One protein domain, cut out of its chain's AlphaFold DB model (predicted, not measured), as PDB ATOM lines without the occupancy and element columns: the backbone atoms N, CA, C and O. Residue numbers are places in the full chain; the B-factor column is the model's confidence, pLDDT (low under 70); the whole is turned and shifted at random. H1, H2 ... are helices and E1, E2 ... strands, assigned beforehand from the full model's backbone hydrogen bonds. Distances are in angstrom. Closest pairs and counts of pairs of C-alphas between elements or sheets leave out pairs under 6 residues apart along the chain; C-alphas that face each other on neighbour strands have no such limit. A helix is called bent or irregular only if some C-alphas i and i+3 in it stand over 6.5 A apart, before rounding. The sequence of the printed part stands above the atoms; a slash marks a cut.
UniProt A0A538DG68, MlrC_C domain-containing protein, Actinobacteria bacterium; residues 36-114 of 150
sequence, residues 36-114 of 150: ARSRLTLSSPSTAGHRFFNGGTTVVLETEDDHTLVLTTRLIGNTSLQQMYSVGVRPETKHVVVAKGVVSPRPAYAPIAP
ATOM      1  N   ALA A  36     -42.380  89.238  19.405       68.19
ATOM      2  CA  ALA A  36     -43.830  89.145  19.505       68.19
ATOM      3  C   ALA A  36     -44.367  88.055  18.569       68.19
ATOM      4  O   ALA A  36     -43.809  87.781  17.505       68.19
ATOM      5  N   ARG A  37     -45.485  87.428  18.943       62.03
ATOM      6  CA  ARG A  37     -46.270  86.605  18.012       62.03
ATOM      7  C   ARG A  37     -47.297  87.504  17.330       62.03
ATOM      8  O   ARG A  37     -48.210  87.981  17.995       62.03
ATOM      9  N   SER A  38     -47.189  87.701  16.018       67.06
ATOM     10  CA  SER A  38     -48.122  88.543  15.251       67.06
ATOM     11  C   SER A  38     -49.391  87.778  14.861       67.06
ATOM     12  O   SER A  38     -49.642  87.471  13.693       67.06
ATOM     13  N   ARG A  39     -50.211  87.438  15.860       64.75
ATOM     14  CA  ARG A  39     -51.581  86.960  15.630       64.75
ATOM     15  C   ARG A  39     -52.532  88.144  15.736       64.75
ATOM     16  O   ARG A  39     -52.542  88.831  16.751       64.75
ATOM     17  N   LEU A  40     -53.357  88.339  14.714       70.44
ATOM     18  CA  LEU A  40     -54.335  89.422  14.694       70.44
ATOM     19  C   LEU A  40     -55.686  88.970  14.150       70.44
ATOM     20  O   LEU A  40     -55.783  88.036  13.347       70.44
ATOM     21  N   THR A  41     -56.707  89.691  14.594       60.81
ATOM     22  CA  THR A  41     -58.104  89.510  14.209       60.81
ATOM     23  C   THR A  41     -58.603  90.834  13.644       60.81
ATOM     24  O   THR A  41     -58.489  91.858  14.315       60.81
ATOM     25  N   LEU A  42     -59.150  90.831  12.428       53.62
ATOM     26  CA  LEU A  42     -59.805  92.013  11.862       53.62
ATOM     27  C   LEU A  42     -61.196  92.204  12.471       53.62
ATOM     28  O   LEU A  42     -61.944  91.238  12.639       53.62
ATOM     29  N   SER A  43     -61.534  93.453  12.795       56.06
ATOM     30  CA  SER A  43     -62.848  93.850  13.311       56.06
ATOM     31  C   SER A  43     -63.852  94.187  12.203       56.06
ATOM     32  O   SER A  43     -65.052  94.123  12.447       56.06
ATOM     33  N   SER A  44     -63.387  94.501  10.989       58.47
ATOM     34  CA  SER A  44     -64.226  94.885   9.848       58.47
ATOM     35  C   SER A  44     -63.802  94.176   8.548       58.47
ATOM     36  O   SER A  44     -62.633  93.796   8.395       58.47
ATOM     37  N   PRO A  45     -64.732  93.961   7.597       57.41
ATOM     38  CA  PRO A  45     -64.434  93.274   6.345       57.41
ATOM     39  C   PRO A  45     -63.669  94.196   5.384       57.41
ATOM     40  O   PRO A  45     -64.266  94.951   4.626       57.41
ATOM     41  N   SER A  46     -62.335  94.126   5.396       58.38
ATOM     42  CA  SER A  46     -61.474  94.838   4.432       58.38
ATOM     43  C   SER A  46     -60.789  93.912   3.418       58.38
ATOM     44  O   SER A  46     -60.337  94.364   2.371       58.38
ATOM     45  N   THR A  47     -60.708  92.606   3.715       59.62
ATOM     46  CA  THR A  47     -59.961  91.608   2.924       59.62
ATOM     47  C   THR A  47     -60.819  90.373   2.646       59.62
ATOM     48  O   THR A  47     -60.624  89.338   3.276       59.62
ATOM     49  N   ALA A  48     -61.803  90.482   1.749       56.75
ATOM     50  CA  ALA A  48     -62.627  89.352   1.281       56.75
ATOM     51  C   ALA A  48     -63.190  88.425   2.394       56.75
ATOM     52  O   ALA A  48     -63.348  87.227   2.194       56.75
ATOM     53  N   GLY A  49     -63.457  88.958   3.596       63.66
ATOM     54  CA  GLY A  49     -63.958  88.185   4.744       63.66
ATOM     55  C   GLY A  49     -62.906  87.409   5.555       63.66
ATOM     56  O   GLY A  49     -63.253  86.798   6.565       63.66
ATOM     57  N   HIS A  50     -61.620  87.451   5.191       65.31
ATOM     58  CA  HIS A  50     -60.558  86.856   6.006       65.31
ATOM     59  C   HIS A  50     -60.398  87.619   7.323       65.31
ATOM     60  O   HIS A  50     -60.117  88.814   7.337       65.31
ATOM     61  N   ARG A  51     -60.568  86.908   8.441       73.31
ATOM     62  CA  ARG A  51     -60.562  87.498   9.785       73.31
ATOM     63  C   ARG A  51     -59.252  87.290  10.537       73.31
ATOM     64  O   ARG A  51     -58.848  88.174  11.286       73.31
ATOM     65  N   PHE A  52     -58.610  86.138  10.361       79.00
ATOM     66  CA  PHE A  52     -57.438  85.738  11.138       79.00
ATOM     67  C   PHE A  52     -56.180  85.755  10.286       79.00
ATOM     68  O   PHE A  52     -56.128  85.108   9.241       79.00
ATOM     69  N   PHE A  53     -55.148  86.430  10.783       83.50
ATOM     70  CA  PHE A  53     -53.838  86.454  10.149       83.50
ATOM     71  C   PHE A  53     -52.746  86.113  11.162       83.50
ATOM     72  O   PHE A  53     -52.880  86.359  12.365       83.50
ATOM     73  N   ASN A  54     -51.671  85.500  10.668       87.00
ATOM     74  CA  ASN A  54     -50.545  85.060  11.479       87.00
ATOM     75  C   ASN A  54     -49.230  85.304  10.727       87.00
ATOM     76  O   ASN A  54     -48.860  84.508   9.862       87.00
ATOM     77  N   GLY A  55     -48.524  86.375  11.090       87.50
ATOM     78  CA  GLY A  55     -47.198  86.700  10.551       87.50
ATOM     79  C   GLY A  55     -46.055  85.896  11.191       87.50
ATOM     80  O   GLY A  55     -44.892  86.087  10.843       87.50
ATOM     81  N   GLY A  56     -46.361  84.966  12.099       92.56
ATOM     82  CA  GLY A  56     -45.374  84.150  12.798       92.56
ATOM     83  C   GLY A  56     -44.630  84.925  13.884       92.56
ATOM     84  O   GLY A  56     -45.200  85.779  14.568       92.56
ATOM     85  N   THR A  57     -43.354  84.590  14.073       93.38
ATOM     86  CA  THR A  57     -42.461  85.363  14.941       93.38
ATOM     87  C   THR A  57     -42.246  86.717  14.295       93.38
ATOM     88  O   THR A  57     -41.989  86.810  13.092       93.38
ATOM     89  N   THR A  58     -42.396  87.772  15.079       93.06
ATOM     90  CA  THR A  58     -42.276  89.138  14.597       93.06
ATOM     91  C   THR A  58     -41.369  89.933  15.498       93.06
ATOM     92  O   THR A  58     -41.431  89.830  16.722       93.06
ATOM     93  N   VAL A  59     -40.506  90.694  14.848       94.94
ATOM     94  CA  VAL A  59     -39.514  91.540  15.477       94.94
ATOM     95  C   VAL A  59     -39.746  92.959  14.991       94.94
ATOM     96  O   VAL A  59     -39.875  93.186  13.787       94.94
ATOM     97  N   VAL A  60     -39.779  93.897  15.931       95.31
ATOM     98  CA  VAL A  60     -39.718  95.328  15.635       95.31
ATOM     99  C   VAL A  60     -38.287  95.780  15.886       95.31
ATOM    100  O   VAL A  60     -37.769  95.606  16.989       95.31
ATOM    101  N   LEU A  61     -37.638  96.302  14.849       95.44
ATOM    102  CA  LEU A  61     -36.319  96.915  14.936       95.44
ATOM    103  C   LEU A  61     -36.474  98.418  14.774       95.44
ATOM    104  O   LEU A  61     -37.111  98.871  13.826       95.44
ATOM    105  N   GLU A  62     -35.838  99.164  15.662       94.81
ATOM    106  CA  GLU A  62     -35.597 100.588  15.480       94.81
ATOM    107  C   GLU A  62     -34.126 100.757  15.096       94.81
ATOM    108  O   GLU A  62     -33.242 100.123  15.677       94.81
ATOM    109  N   THR A  63     -33.878 101.550  14.064       93.00
ATOM    110  CA  THR A  63     -32.525 101.864  13.583       93.00
ATOM    111  C   THR A  63     -32.039 103.184  14.178       93.00
ATOM    112  O   THR A  63     -32.839 103.972  14.673       93.00
ATOM    113  N   GLU A  64     -30.733 103.444  14.102       92.56
ATOM    114  CA  GLU A  64     -30.144 104.721  14.544       92.56
ATOM    115  C   GLU A  64     -30.626 105.921  13.705       92.56
ATOM    116  O   GLU A  64     -30.603 107.049  14.186       92.56
ATOM    117  N   ASP A  65     -31.109 105.671  12.483       91.81
ATOM    118  CA  ASP A  65     -31.654 106.677  11.561       91.81
ATOM    119  C   ASP A  65     -33.183 106.872  11.725       91.81
ATOM    120  O   ASP A  65     -33.874 107.280  10.788       91.81
ATOM    121  N   ASP A  66     -33.743 106.528  12.891       90.50
ATOM    122  CA  ASP A  66     -35.175 106.634  13.226       90.50
ATOM    123  C   ASP A  66     -36.123 105.862  12.280       90.50
ATOM    124  O   ASP A  66     -37.309 106.181  12.127       90.50
ATOM    125  N   HIS A  67     -35.629 104.806  11.625       94.25
ATOM    126  CA  HIS A  67     -36.468 103.887  10.853       94.25
ATOM    127  C   HIS A  67     -36.961 102.716  11.698       94.25
ATOM    128  O   HIS A  67     -36.165 102.030  12.339       94.25
ATOM    129  N   THR A  68     -38.258 102.428  11.576       96.00
ATOM    130  CA  THR A  68     -38.906 101.261  12.179       96.00
ATOM    131  C   THR A  68     -39.096 100.163  11.143       96.00
ATOM    132  O   THR A  68     -39.779 100.359  10.135       96.00
ATOM    133  N   LEU A  69     -38.542  98.983  11.406       95.06
ATOM    134  CA  LEU A  69     -38.696  97.795  10.571       95.06
ATOM    135  C   LEU A  69     -39.492  96.732  11.323       95.06
ATOM    136  O   LEU A  69     -39.099  96.296  12.403       95.06
ATOM    137  N   VAL A  70     -40.588  96.272  10.725       94.12
ATOM    138  CA  VAL A  70     -41.382  95.150  11.243       94.12
ATOM    139  C   VAL A  70     -41.084  93.918  10.398       94.12
ATOM    140  O   VAL A  70     -41.485  93.839   9.238       94.12
ATOM    141  N   LEU A  71     -40.360  92.958  10.972       94.12
ATOM    142  CA  LEU A  71     -39.927  91.738  10.294       94.12
ATOM    143  C   LEU A  71     -40.780  90.554  10.740       94.12
ATOM    144  O   LEU A  71     -40.836  90.249  11.929       94.12
ATOM    145  N   THR A  72     -41.415  89.865   9.794       93.69
ATOM    146  CA  THR A  72     -42.292  88.712  10.044       93.69
ATOM    147  C   THR A  72     -41.700  87.443   9.435       93.69
ATOM    148  O   THR A  72     -41.178  87.468   8.322       93.69
ATOM    149  N   THR A  73     -41.794  86.301  10.126       94.00
ATOM    150  CA  THR A  73     -41.309  85.022   9.568       94.00
ATOM    151  C   THR A  73     -42.260  84.397   8.556       94.00
ATOM    152  O   THR A  73     -41.848  83.549   7.768       94.00
ATOM    153  N   ARG A  74     -43.537  84.791   8.566       92.25
ATOM    154  CA  ARG A  74     -44.535  84.364   7.580       92.25
ATOM    155  C   ARG A  74     -45.001  85.549   6.753       92.25
ATOM    156  O   ARG A  74     -45.102  86.670   7.253       92.25
ATOM    157  N   LEU A  75     -45.302  85.272   5.487       87.62
ATOM    158  CA  LEU A  75     -45.881  86.251   4.580       87.62
ATOM    159  C   LEU A  75     -47.282  86.624   5.065       87.62
ATOM    160  O   LEU A  75     -48.142  85.764   5.252       87.62
ATOM    161  N   ILE A  76     -47.494  87.920   5.247       87.06
ATOM    162  CA  ILE A  76     -48.777  88.521   5.588       87.06
ATOM    163  C   ILE A  76     -48.949  89.778   4.734       87.06
ATOM    164  O   ILE A  76     -47.994  90.517   4.496       87.06
ATOM    165  N   GLY A  77     -50.154  89.982   4.204       82.69
ATOM    166  CA  GLY A  77     -50.467  91.160   3.404       82.69
ATOM    167  C   GLY A  77     -50.686  92.395   4.278       82.69
ATOM    168  O   GLY A  77     -51.276  92.300   5.349       82.69
ATOM    169  N   ASN A  78     -50.293  93.567   3.780       83.44
ATOM    170  CA  ASN A  78     -50.481  94.851   4.464       83.44
ATOM    171  C   ASN A  78     -51.913  95.386   4.289       83.44
ATOM    172  O   ASN A  78     -52.111  96.494   3.802       83.44
ATOM    173  N   THR A  79     -52.926  94.590   4.623       84.44
ATOM    174  CA  THR A  79     -54.339  94.946   4.389       84.44
ATOM    175  C   THR A  79     -55.040  95.508   5.625       84.44
ATOM    176  O   THR A  79     -56.240  95.785   5.587       84.44
ATOM    177  N   SER A  80     -54.310  95.685   6.731       88.25
ATOM    178  CA  SER A  80     -54.850  96.213   7.984       88.25
ATOM    179  C   SER A  80     -53.799  96.898   8.851       88.25
ATOM    180  O   SER A  80     -52.682  96.399   9.002       88.25
ATOM    181  N   LEU A  81     -54.203  97.992   9.500       90.88
ATOM    182  CA  LEU A  81     -53.413  98.678  10.527       90.88
ATOM    183  C   LEU A  81     -53.251  97.837  11.798       90.88
ATOM    184  O   LEU A  81     -52.249  97.968  12.501       90.88
ATOM    185  N   GLN A  82     -54.179  96.906  12.054       89.50
ATOM    186  CA  GLN A  82     -54.133  96.029  13.226       89.50
ATOM    187  C   GLN A  82     -52.850  95.191  13.273       89.50
ATOM    188  O   GLN A  82     -52.399  94.817  14.353       89.50
ATOM    189  N   GLN A  83     -52.231  94.928  12.118       89.44
ATOM    190  CA  GLN A  83     -50.924  94.279  12.043       89.44
ATOM    191  C   GLN A  83     -49.855  95.082  12.770       89.44
ATOM    192  O   GLN A  83     -49.141  94.522  13.600       89.44
ATOM    193  N   MET A  84     -49.797  96.388  12.528       92.50
ATOM    194  CA  MET A  84     -48.835  97.269  13.181       92.50
ATOM    195  C   MET A  84     -49.179  97.432  14.660       92.50
ATOM    196  O   MET A  84     -48.315  97.268  15.522       92.50
ATOM    197  N   TYR A  85     -50.463  97.623  14.976       92.38
ATOM    198  CA  TYR A  85     -50.897  97.765  16.363       92.38
ATOM    199  C   TYR A  85     -50.609  96.529  17.218       92.38
ATOM    200  O   TYR A  85     -50.288  96.684  18.396       92.38
ATOM    201  N   SER A  86     -50.695  95.325  16.639       90.00
ATOM    202  CA  SER A  86     -50.467  94.059  17.352       90.00
ATOM    203  C   SER A  86     -49.038  93.904  17.873       90.00
ATOM    204  O   SER A  86     -48.813  93.176  18.834       90.00
ATOM    205  N   VAL A  87     -48.086  94.612  17.261       91.44
ATOM    206  CA  VAL A  87     -46.671  94.625  17.651       91.44
ATOM    207  C   VAL A  87     -46.261  95.943  18.312       91.44
ATOM    208  O   VAL A  87     -45.077  96.227  18.443       91.44
ATOM    209  N   GLY A  88     -47.236  96.759  18.728       92.12
ATOM    210  CA  GLY A  88     -46.991  98.026  19.421       92.12
ATOM    211  C   GLY A  88     -46.611  99.199  18.514       92.12
ATOM    212  O   GLY A  88     -46.381 100.294  19.018       92.12
ATOM    213  N   VAL A  89     -46.595  99.021  17.192       94.12
ATOM    214  CA  VAL A  89     -46.280 100.096  16.242       94.12
ATOM    215  C   VAL A  89     -47.537 100.914  15.948       94.12
ATOM    216  O   VAL A  89     -48.620 100.368  15.726       94.12
ATOM    217  N   ARG A  90     -47.395 102.241  15.943       94.50
ATOM    218  CA  ARG A  90     -48.446 103.199  15.577       94.50
ATOM    219  C   ARG A  90     -48.074 103.873  14.253       94.50
ATOM    220  O   ARG A  90     -47.225 104.758  14.261       94.50
ATOM    221  N   PRO A  91     -48.613 103.429  13.103       94.25
ATOM    222  CA  PRO A  91     -48.274 104.012  11.805       94.25
ATOM    223  C   PRO A  91     -48.664 105.493  11.681       94.25
ATOM    224  O   PRO A  91     -48.038 106.207  10.910       94.25
ATOM    225  N   GLU A  92     -49.630 105.977  12.465       94.44
ATOM    226  CA  GLU A  92     -50.087 107.377  12.478       94.44
ATOM    227  C   GLU A  92     -49.024 108.342  13.007       94.44
ATOM    228  O   GLU A  92     -49.064 109.532  12.715       94.44
ATOM    229  N   THR A  93     -48.078 107.846  13.809       94.12
ATOM    230  CA  THR A  93     -46.999 108.670  14.368       94.12
ATOM    231  C   THR A  93     -45.781 108.737  13.450       94.12
ATOM    232  O   THR A  93     -44.797 109.395  13.782       94.12
ATOM    233  N   LYS A  94     -45.815 108.050  12.302       94.19
ATOM    234  CA  LYS A  94     -44.705 107.988  11.351       94.19
ATOM    235  C   LYS A  94     -44.936 108.977  10.211       94.19
ATOM    236  O   LYS A  94     -46.034 109.079   9.677       94.19
ATOM    237  N   HIS A  95     -43.872 109.663   9.795       94.12
ATOM    238  CA  HIS A  95     -43.929 110.596   8.662       94.12
ATOM    239  C   HIS A  95     -44.243 109.901   7.334       94.12
ATOM    240  O   HIS A  95     -44.911 110.467   6.474       94.12
ATOM    241  N   VAL A  96     -43.735 108.681   7.160       95.06
ATOM    242  CA  VAL A  96     -43.918 107.872   5.956       95.06
ATOM    243  C   VAL A  96     -44.148 106.427   6.372       95.06
ATOM    244  O   VAL A  96     -43.436 105.896   7.223       95.06
ATOM    245  N   VAL A  97     -45.120 105.779   5.734       94.88
ATOM    246  CA  VAL A  97     -45.404 104.354   5.913       94.88
ATOM    247  C   VAL A  97     -45.308 103.655   4.565       94.88
ATOM    248  O   VAL A  97     -45.966 104.038   3.599       94.88
ATOM    249  N   VAL A  98     -44.497 102.598   4.499       94.12
ATOM    250  CA  VAL A  98     -44.346 101.786   3.289       94.12
ATOM    251  C   VAL A  98     -45.328 100.622   3.342       94.12
ATOM    252  O   VAL A  98     -45.094  99.618   4.013       94.12
ATOM    253  N   ALA A  99     -46.420 100.729   2.591       92.12
ATOM    254  CA  ALA A  99     -47.374  99.641   2.433       92.12
ATOM    255  C   ALA A  99     -47.121  98.903   1.108       92.12
ATOM    256  O   ALA A  99     -47.439  99.399   0.028       92.12
ATOM    257  N   LYS A 100     -46.537  97.699   1.171       90.25
ATOM    258  CA  LYS A 100     -46.305  96.871  -0.027       90.25
ATOM    259  C   LYS A 100     -47.643  96.454  -0.652       90.25
ATOM    260  O   LYS A 100     -48.340  95.602  -0.106       90.25
ATOM    261  N   GLY A 101     -47.966  97.040  -1.804       87.00
ATOM    262  CA  GLY A 101     -49.143  96.731  -2.618       87.00
ATOM    263  C   GLY A 101     -49.682  97.977  -3.322       87.00
ATOM    264  O   GLY A 101     -49.460  99.089  -2.859       87.00
ATOM    265  N   VAL A 102     -50.384  97.799  -4.443       86.25
ATOM    266  CA  VAL A 102     -50.942  98.929  -5.216       86.25
ATOM    267  C   VAL A 102     -52.353  99.284  -4.741       86.25
ATOM    268  O   VAL A 102     -52.659 100.446  -4.489       86.25
ATOM    269  N   VAL A 103     -53.215  98.271  -4.595       88.00
ATOM    270  CA  VAL A 103     -54.645  98.450  -4.283       88.00
ATOM    271  C   VAL A 103     -54.977  97.963  -2.878       88.00
ATOM    272  O   VAL A 103     -55.548  98.707  -2.088       88.00
ATOM    273  N   SER A 104     -54.560  96.741  -2.540       86.62
ATOM    274  CA  SER A 104     -54.892  96.066  -1.281       86.62
ATOM    275  C   SER A 104     -54.608  96.859   0.006       86.62
ATOM    276  O   SER A 104     -55.422  96.757   0.919       86.62
ATOM    277  N   PRO A 105     -53.520  97.649   0.132       89.62
ATOM    278  CA  PRO A 105     -53.294  98.429   1.349       89.62
ATOM    279  C   PRO A 105     -54.130  99.714   1.432       89.62
ATOM    280  O   PRO A 105     -54.290 100.263   2.521       89.62
ATOM    281  N   ARG A 106     -54.678 100.218   0.318       90.56
ATOM    282  CA  ARG A 106     -55.342 101.533   0.288       90.56
ATOM    283  C   ARG A 106     -56.489 101.658   1.299       90.56
ATOM    284  O   ARG A 106     -56.497 102.663   1.998       90.56
ATOM    285  N   PRO A 107     -57.405 100.680   1.455       89.88
ATOM    286  CA  PRO A 107     -58.504 100.808   2.414       89.88
ATOM    287  C   PRO A 107     -58.042 100.964   3.867       89.88
ATOM    288  O   PRO A 107     -58.726 101.604   4.655       89.88
ATOM    289  N   ALA A 108     -56.889 100.388   4.222       89.88
ATOM    290  CA  ALA A 108     -56.359 100.449   5.580       89.88
ATOM    291  C   ALA A 108     -55.523 101.707   5.832       89.88
ATOM    292  O   ALA A 108     -55.644 102.312   6.891       89.88
ATOM    293  N   TYR A 109     -54.677 102.100   4.876       92.94
ATOM    294  CA  TYR A 109     -53.693 103.168   5.084       92.94
ATOM    295  C   TYR A 109     -54.148 104.539   4.573       92.94
ATOM    296  O   TYR A 109     -53.721 105.549   5.121       92.94
ATOM    297  N   ALA A 110     -55.024 104.610   3.565       92.38
ATOM    298  CA  ALA A 110     -55.514 105.897   3.063       92.38
ATOM    299  C   ALA A 110     -56.256 106.736   4.126       92.38
ATOM    300  O   ALA A 110     -56.072 107.946   4.117       92.38
ATOM    301  N   PRO A 111     -57.030 106.158   5.071       93.50
ATOM    302  CA  PRO A 111     -57.682 106.951   6.118       93.50
ATOM    303  C   PRO A 111     -56.724 107.637   7.103       93.50
ATOM    304  O   PRO A 111     -57.110 108.624   7.720       93.50
ATOM    305  N   ILE A 112     -55.498 107.123   7.269       94.00
ATOM    306  CA  ILE A 112     -54.496 107.682   8.194       94.00
ATOM    307  C   ILE A 112     -53.414 108.508   7.489       94.00
ATOM    308  O   ILE A 112     -52.599 109.141   8.153       94.00
ATOM    309  N   ALA A 113     -53.380 108.492   6.153       93.56
ATOM    310  CA  ALA A 113     -52.368 109.169   5.355       93.56
ATOM    311  C   ALA A 113     -53.007 110.299   4.533       93.56
ATOM    312  O   ALA A 113     -53.896 110.027   3.724       93.56
ATOM    313  N   PRO A 114     -52.536 111.555   4.652       93.56
ATOM    314  CA  PRO A 114     -53.098 112.669   3.883       93.56
ATOM    315  C   PRO A 114     -52.869 112.509   2.374       93.56
ATOM    316  O   PRO A 114     -53.601 113.073   1.565       93.56
TER     317      PRO A 114
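Overview. This is residues 36 to 114 of the 150 residues of the protein "MlrC_C domain-containing protein" of Actinobacteria bacterium (UniProt A0A538DG68). A bent, twisted wall of three strands, E1, E2 and E3, folds over short helix H1; a long loop, residues 87 to 105, leads away to H2. The 79 printed residues include three strands, then two helices; the class is mixed, with under half in named elements. The sheet, E1 - E2 - E3, is an antiparallel meander, each strand beside the one before. It is compact, radius of gyration of the C-alphas 12.3 A, spanning 39 by 31 by 19 A.

Along the chain. Find C-alpha 52 at (-57.438, 85.738, 11.138); E2, residues 52 to 62, runs 26.8 A, bending 67 degrees at residue 57. Look for E1 at residues 36 to 41, 15.2 A, E3 at 68 to 72, 13.2 A, and H1 at 82 to 86, 5.9 A. H2, residues 106 to 112, 10.1 A, ends at C-alpha 112, (-54.496, 107.682, 8.194).

Arrangement. Hairpin E1 and E2 has N 38 and O 56 at 3.1 A; hairpin E2 and E3 has N 61 and O 69 at 2.8 A. H1 is on the sheet, over E2, height 7.1 A; its Ser 86 C-alpha is 6.4 A from that of Ser 38, the closest in E1. H2 is apart from H1 and not on the sheet; it is only just irregular, C-alphas 108 and 111 being 6.7 A apart. In H1 every O i to N i+4 pair is within hydrogen-bond range; in H2 1 of 3, and 2 of 4 O i to N i+3 pairs.

Size, cuts and confidence. The farthest C-alphas, Gly 49 and Glu 64, are 38.9 A apart. The printed part has no cut; link H1 to H2 is long. Look for pLDDT under 70 at residues 36 to 39 and 41 to 50.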